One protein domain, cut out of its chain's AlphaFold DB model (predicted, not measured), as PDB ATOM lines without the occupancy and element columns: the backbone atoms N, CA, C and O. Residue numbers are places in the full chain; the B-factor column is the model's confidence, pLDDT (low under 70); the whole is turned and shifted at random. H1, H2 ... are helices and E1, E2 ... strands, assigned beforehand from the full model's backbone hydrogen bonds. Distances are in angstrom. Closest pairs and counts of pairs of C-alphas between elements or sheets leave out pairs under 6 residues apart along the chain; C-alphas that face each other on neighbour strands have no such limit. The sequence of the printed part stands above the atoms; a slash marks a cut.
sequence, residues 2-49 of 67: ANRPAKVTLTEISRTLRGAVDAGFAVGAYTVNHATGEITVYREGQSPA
ATOM      1  N   ALA A   2      33.367 -42.145 -56.583       50.84
ATOM      2  CA  ALA A   2      34.191 -41.925 -55.398       50.84
ATOM      3  C   ALA A   2      33.544 -40.869 -54.490       50.84
ATOM      4  O   ALA A   2      33.401 -39.715 -54.887       50.84
ATOM      5  N   ASN A   3      33.176 -41.282 -53.277       57.66
ATOM      6  CA  ASN A   3      32.719 -40.437 -52.177       57.66
ATOM      7  C   ASN A   3      33.901 -39.611 -51.639       57.66
ATOM      8  O   ASN A   3      34.366 -39.821 -50.519       57.66
ATOM      9  N   ARG A   4      34.493 -38.762 -52.489       58.94
ATOM     10  CA  ARG A   4      35.606 -37.906 -52.086       58.94
ATOM     11  C   ARG A   4      35.011 -36.724 -51.325       58.94
ATOM     12  O   ARG A   4      34.170 -36.037 -51.900       58.94
ATOM     13  N   PRO A   5      35.433 -36.477 -50.075       60.88
ATOM     14  CA  PRO A   5      34.976 -35.309 -49.342       60.88
ATOM     15  C   PRO A   5      35.267 -34.044 -50.152       60.88
ATOM     16  O   PRO A   5      36.319 -33.928 -50.796       60.88
ATOM     17  N   ALA A   6      34.324 -33.109 -50.123       68.44
ATOM     18  CA  ALA A   6      34.488 -31.792 -50.694       68.44
ATOM     19  C   ALA A   6      35.689 -31.107 -50.030       68.44
ATOM     20  O   ALA A   6      35.779 -30.978 -48.804       68.44
ATOM     21  N   LYS A   7      36.647 -30.682 -50.855       77.06
ATOM     22  CA  LYS A   7      37.812 -29.943 -50.382       77.06
ATOM     23  C   LYS A   7      37.428 -28.473 -50.258       77.06
ATOM     24  O   LYS A   7      37.611 -27.720 -51.203       77.06
ATOM     25  N   VAL A   8      36.914 -28.093 -49.094       80.62
ATOM     26  CA  VAL A   8      36.673 -26.687 -48.757       80.62
ATOM     27  C   VAL A   8      37.980 -26.069 -48.272       80.62
ATOM     28  O   VAL A   8      38.588 -26.535 -47.307       80.62
ATOM     29  N   THR A   9      38.447 -25.041 -48.969       86.50
ATOM     30  CA  THR A   9      39.675 -24.313 -48.646       86.50
ATOM     31  C   THR A   9      39.410 -23.147 -47.697       86.50
ATOM     32  O   THR A   9      38.316 -22.583 -47.648       86.50
ATOM     33  N   LEU A  10      40.451 -22.717 -46.976       84.75
ATOM     34  CA  LEU A  10      40.389 -21.522 -46.126       84.75
ATOM     35  C   LEU A  10      39.985 -20.268 -46.918       84.75
ATOM     36  O   LEU A  10      39.301 -19.391 -46.393       84.75
ATOM     37  N   THR A  11      40.381 -20.194 -48.190       86.69
ATOM     38  CA  THR A  11      40.029 -19.097 -49.096       86.69
ATOM     39  C   THR A  11      38.527 -19.045 -49.369       86.69
ATOM     40  O   THR A  11      37.949 -17.960 -49.387       86.69
ATOM     41  N   GLU A  12      37.881 -20.198 -49.557       86.94
ATOM     42  CA  GLU A  12      36.429 -20.285 -49.765       86.94
ATOM     43  C   GLU A  12      35.667 -19.890 -48.504       86.94
ATOM     44  O   GLU A  12      34.774 -19.050 -48.577       86.94
ATOM     45  N   ILE A  13      36.091 -20.393 -47.341       88.31
ATOM     46  CA  ILE A  13      35.520 -19.999 -46.045       88.31
ATOM     47  C   ILE A  13      35.639 -18.484 -45.866       88.31
ATOM     48  O   ILE A  13      34.645 -17.803 -45.631       88.31
ATOM     49  N   SER A  14      36.835 -17.931 -46.061       90.00
ATOM     50  CA  SER A  14      37.096 -16.500 -45.885       90.00
ATOM     51  C   SER A  14      36.272 -15.628 -46.838       90.00
ATOM     52  O   SER A  14      35.784 -14.571 -46.439       90.00
ATOM     53  N   ARG A  15      36.084 -16.066 -48.091       90.31
ATOM     54  CA  ARG A  15      35.229 -15.379 -49.070       90.31
ATOM     55  C   ARG A  15      33.770 -15.369 -48.618       90.31
ATOM     56  O   ARG A  15      33.145 -14.313 -48.652       90.31
ATOM     57  N   THR A  16      33.249 -16.513 -48.179       89.38
ATOM     58  CA  THR A  16      31.864 -16.643 -47.709       89.38
ATOM     59  C   THR A  16      31.616 -15.788 -46.471       89.38
ATOM     60  O   THR A  16      30.650 -15.029 -46.431       89.38
ATOM     61  N   LEU A  17      32.525 -15.834 -45.493       90.38
ATOM     62  CA  LEU A  17      32.431 -15.012 -44.287       90.38
ATOM     63  C   LEU A  17      32.491 -13.517 -44.609       90.38
ATOM     64  O   LEU A  17      31.702 -12.743 -44.074       90.38
ATOM     65  N   ARG A  18      33.374 -13.102 -45.524       91.62
ATOM     66  CA  ARG A  18      33.447 -11.703 -45.960       91.62
ATOM     67  C   ARG A  18      32.158 -11.250 -46.645       91.62
ATOM     68  O   ARG A  18      31.704 -10.150 -46.359       91.62
ATOM     69  N   GLY A  19      31.558 -12.091 -47.488       90.19
ATOM     70  CA  GLY A  19      30.258 -11.801 -48.101       90.19
ATOM     71  C   GLY A  19      29.135 -11.651 -47.071       90.19
ATOM     72  O   GLY A  19      28.303 -10.760 -47.200       90.19
ATOM     73  N   ALA A  20      29.140 -12.466 -46.011       88.50
ATOM     74  CA  ALA A  20      28.184 -12.323 -44.917       88.50
ATOM     75  C   ALA A  20      28.357 -10.975 -44.192       88.50
ATOM     76  O   ALA A  20      27.384 -10.249 -43.999       88.50
ATOM     77  N   VAL A  21      29.595 -10.606 -43.849       90.81
ATOM     78  CA  VAL A  21      29.888  -9.323 -43.188       90.81
ATOM     79  C   VAL A  21      29.496  -8.130 -44.067       90.81
ATOM     80  O   VAL A  21      28.882  -7.195 -43.564       90.81
ATOM     81  N   ASP A  22      29.789  -8.176 -45.370       92.44
ATOM     82  CA  ASP A  22      29.411  -7.130 -46.335       92.44
ATOM     83  C   ASP A  22      27.886  -6.947 -46.426       92.44
ATOM     84  O   ASP A  22      27.382  -5.830 -46.501       92.44
ATOM     85  N   ALA A  23      27.133  -8.041 -46.278       88.94
ATOM     86  CA  ALA A  23      25.675  -8.027 -46.183       88.94
ATOM     87  C   ALA A  23      25.130  -7.541 -44.817       88.94
ATOM     88  O   ALA A  23      23.931  -7.659 -44.555       88.94
ATOM     89  N   GLY A  24      25.983  -7.027 -43.922       87.12
ATOM     90  CA  GLY A  24      25.599  -6.552 -42.588       87.12
ATOM     91  C   GLY A  24      25.320  -7.676 -41.585       87.12
ATOM     92  O   GLY A  24      24.631  -7.470 -40.584       87.12
ATOM     93  N   PHE A  25      25.815  -8.885 -41.848       85.81
ATOM     94  CA  PHE A  25      25.651 -10.034 -40.968       85.81
ATOM     95  C   PHE A  25      26.799 -10.083 -39.952       85.81
ATOM     96  O   PHE A  25      27.945 -10.361 -40.305       85.81
ATOM     97  N   ALA A  26      26.498  -9.846 -38.674       87.19
ATOM     98  CA  ALA A  26      27.455 -10.072 -37.593       87.19
ATOM     99  C   ALA A  26      27.672 -11.583 -37.430       87.19
ATOM    100  O   ALA A  26      26.777 -12.286 -36.968       87.19
ATOM    101  N   VAL A  27      28.816 -12.094 -37.882       86.31
ATOM    102  CA  VAL A  27      29.138 -13.528 -37.857       86.31
ATOM    103  C   VAL A  27      29.552 -13.945 -36.445       86.31
ATOM    104  O   VAL A  27      30.558 -13.457 -35.944       86.31
ATOM    105  N   GLY A  28      28.827 -14.890 -35.846       85.81
ATOM    106  CA  GLY A  28      29.178 -15.487 -34.549       85.81
ATOM    107  C   GLY A  28      29.798 -16.878 -34.654       85.81
ATOM    108  O   GLY A  28      30.650 -17.246 -33.851       85.81
ATOM    109  N   ALA A  29      29.391 -17.661 -35.654       87.50
ATOM    110  CA  ALA A  29      29.906 -19.006 -35.888       87.50
ATOM    111  C   ALA A  29      29.741 -19.409 -37.359       87.50
ATOM    112  O   ALA A  29      28.962 -18.808 -38.100       87.50
ATOM    113  N   TYR A  30      30.438 -20.462 -37.779       88.38
ATOM    114  CA  TYR A  30      30.211 -21.105 -39.071       88.38
ATOM    115  C   TYR A  30      30.408 -22.619 -38.964       88.38
ATOM    116  O   TYR A  30      31.166 -23.101 -38.123       88.38
ATOM    117  N   THR A  31      29.731 -23.370 -39.825       89.44
ATOM    118  CA  THR A  31      29.922 -24.814 -39.993       89.44
ATOM    119  C   THR A  31      30.236 -25.123 -41.448       89.44
ATOM    120  O   THR A  31      29.854 -24.383 -42.356       89.44
ATOM    121  N   VAL A  32      30.979 -26.208 -41.669       88.12
ATOM    122  CA  VAL A  32      31.353 -26.672 -43.007       88.12
ATOM    123  C   VAL A  32      30.931 -28.125 -43.158       88.12
ATOM    124  O   VAL A  32      31.393 -29.001 -42.425       88.12
ATOM    125  N   ASN A  33      30.067 -28.396 -44.129       84.19
ATOM    126  CA  ASN A  33      29.736 -29.750 -44.529       84.19
ATOM    127  C   ASN A  33      30.814 -30.259 -45.493       84.19
ATOM    128  O   ASN A  33      30.796 -29.961 -46.681       84.19
ATOM    129  N   HIS A  34      31.750 -31.064 -44.998       80.06
ATOM    130  CA  HIS A  34      32.826 -31.627 -45.819       80.06
ATOM    131  C   HIS A  34      32.368 -32.729 -46.790       80.06
ATOM    132  O   HIS A  34      33.159 -33.159 -47.624       80.06
ATOM    133  N   ALA A  35      31.119 -33.199 -46.718       80.19
ATOM    134  CA  ALA A  35      30.569 -34.111 -47.719       80.19
ATOM    135  C   ALA A  35      30.088 -33.351 -48.966       80.19
ATOM    136  O   ALA A  35      30.307 -33.819 -50.080       80.19
ATOM    137  N   THR A  36      29.479 -32.173 -48.787       82.25
ATOM    138  CA  THR A  36      28.874 -31.385 -49.881       82.25
ATOM    139  C   THR A  36      29.667 -30.137 -50.267       82.25
ATOM    140  O   THR A  36      29.526 -29.638 -51.377       82.25
ATOM    141  N   GLY A  37      30.516 -29.637 -49.372       83.38
ATOM    142  CA  GLY A  37      31.240 -28.375 -49.509       83.38
ATOM    143  C   GLY A  37      30.461 -27.151 -49.023       83.38
ATOM    144  O   GLY A  37      30.914 -26.026 -49.217       83.38
ATOM    145  N   GLU A  38      29.296 -27.350 -48.411       86.81
ATOM    146  CA  GLU A  38      28.430 -26.263 -47.959       86.81
ATOM    147  C   GLU A  38      29.000 -25.559 -46.723       86.81
ATOM    148  O   GLU A  38      29.470 -26.207 -45.786       86.81
ATOM    149  N   ILE A  39      28.937 -24.227 -46.715       89.06
ATOM    150  CA  ILE A  39      29.358 -23.386 -45.592       89.06
ATOM    151  C   ILE A  39      28.120 -22.667 -45.062       89.06
ATOM    152  O   ILE A  39      27.549 -21.825 -45.755       89.06
ATOM    153  N   THR A  40      27.728 -22.965 -43.828       89.94
ATOM    154  CA  THR A  40      26.617 -22.288 -43.149       89.94
ATOM    155  C   THR A  40      27.179 -21.256 -42.182       89.94
ATOM    156  O   THR A  40      28.027 -21.574 -41.348       89.94
ATOM    157  N   VAL A  41      26.714 -20.011 -42.286       89.19
ATOM    158  CA  VAL A  41      27.163 -18.893 -41.445       89.19
ATOM    159  C   VAL A  41      26.050 -18.524 -40.471       89.19
ATOM    160  O   VAL A  41      24.908 -18.327 -40.883       89.19
ATOM    161  N   TYR A  42      26.382 -18.413 -39.189       87.50
ATOM    162  CA  TYR A  42      25.432 -18.095 -38.130       87.50
ATOM    163  C   TYR A  42      25.697 -16.719 -37.537       87.50
ATOM    164  O   TYR A  42      26.846 -16.285 -37.405       87.50
ATOM    165  N   ARG A  43      24.609 -16.019 -37.213       85.94
ATOM    166  CA  ARG A  43      24.656 -14.680 -36.623       85.94
ATOM    167  C   ARG A  43      25.212 -14.747 -35.206       85.94
ATOM    168  O   ARG A  43      25.070 -15.760 -34.530       85.94
ATOM    169  N   GLU A  44      25.782 -13.654 -34.723       83.19
ATOM    170  CA  GLU A  44      26.080 -13.511 -33.299       83.19
ATOM    171  C   GLU A  44      24.831 -13.792 -32.448       83.19
ATOM    172  O   GLU A  44      23.717 -13.386 -32.783       83.19
ATOM    173  N   GLY A  45      25.007 -14.573 -31.379       78.75
ATOM    174  CA  GLY A  45      23.912 -15.072 -30.537       78.75
ATOM    175  C   GLY A  45      23.139 -16.268 -31.112       78.75
ATOM    176  O   GLY A  45      22.435 -16.946 -30.369       78.75
ATOM    177  N   GLN A  46      23.312 -16.591 -32.396       69.81
ATOM    178  CA  GLN A  46      22.852 -17.840 -33.000       69.81
ATOM    179  C   GLN A  46      24.061 -18.761 -33.126       69.81
ATOM    180  O   GLN A  46      24.812 -18.710 -34.087       69.81
ATOM    181  N   SER A  47      24.306 -19.589 -32.117       62.06
ATOM    182  CA  SER A  47      25.295 -20.656 -32.275       62.06
ATOM    183  C   SER A  47      24.621 -21.846 -32.956       62.06
ATOM    184  O   SER A  47      23.470 -22.140 -32.615       62.06
ATOM    185  N   PRO A  48      25.298 -22.571 -33.869       62.81
ATOM    186  CA  PRO A  48      24.865 -23.926 -34.169       62.81
ATOM    187  C   PRO A  48      24.746 -24.645 -32.826       62.81
ATOM    188  O   PRO A  48      25.668 -24.560 -32.009       62.81
ATOM    189  N   ALA A  49      23.611 -25.306 -32.569       58.81
ATOM    190  CA  ALA A  49      23.547 -26.279 -31.486       58.81
ATOM    191  C   ALA A  49      24.791 -27.143 -31.667       58.81
ATOM    192  O   ALA A  49      24.949 -27.688 -32.764       58.81
TER     193      ALA A  49
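AT A GLANCE: This is residues 2 to 49 of the 67 residues of an uncharacterized protein of Rhodobacteraceae bacterium 63075 (UniProt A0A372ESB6). One helix, H1, packs over one face of a hairpin of two antiparallel strands, E1 and E2. An arm of residues 2 to 6 leads away at one end and makes much of the length, and residues 44 to 49 fold back on the side of the hairpin away from H1. The printed part has 48 residues, with H1, E1 and E2 in that order along the chain, and its class is mixed, helices and strands. It is only just loose, close to compact, with a radius of gyration of the C-alphas of 11.7 A, and its flat outline spans 38 by 24 by 13 A.

IN THESE COORDINATES: H1 takes residues 10 to 22, 18.1 A from first to last C-alpha, and begins at C-alpha 10, (40.389, -21.522, -46.126). E1 takes residues 27 to 33, 17.6 A. E2 takes residues 38 to 43, 16.6 A, and ends at C-alpha 43, (24.656, -14.680, -36.623).

HOW THE PARTS SIT: E1 and E2 form a hairpin, antiparallel at 160 degrees between their directions. The C-alphas of Tyr 30 and Val 41 face each other at 4.5 A. N 31 and O 40 are within hydrogen-bond range at 2.9 A, and so are N 42 and O 29 at 2.8 A. The closest C-alphas of H1 and E2 are those of Ile 13 and Ile 39, 7.0 A apart. The closest of H1 and E1 are those of Val 21 and Val 27, 6.8 A apart. In H1 every O i to N i+4 pair is within hydrogen-bond range.

THE WHOLE: The two C-alphas farthest apart, those of Ala 2 and Gly 24, are 38.6 A from each other. The printed part has no cut, and the links H1 to E1 and E1 to E2 are tight, with 4 residues each. The mean pLDDT of the printed part is 81.9, and this predicted model is under 70 at residues 2 to 6 and 46 to 49.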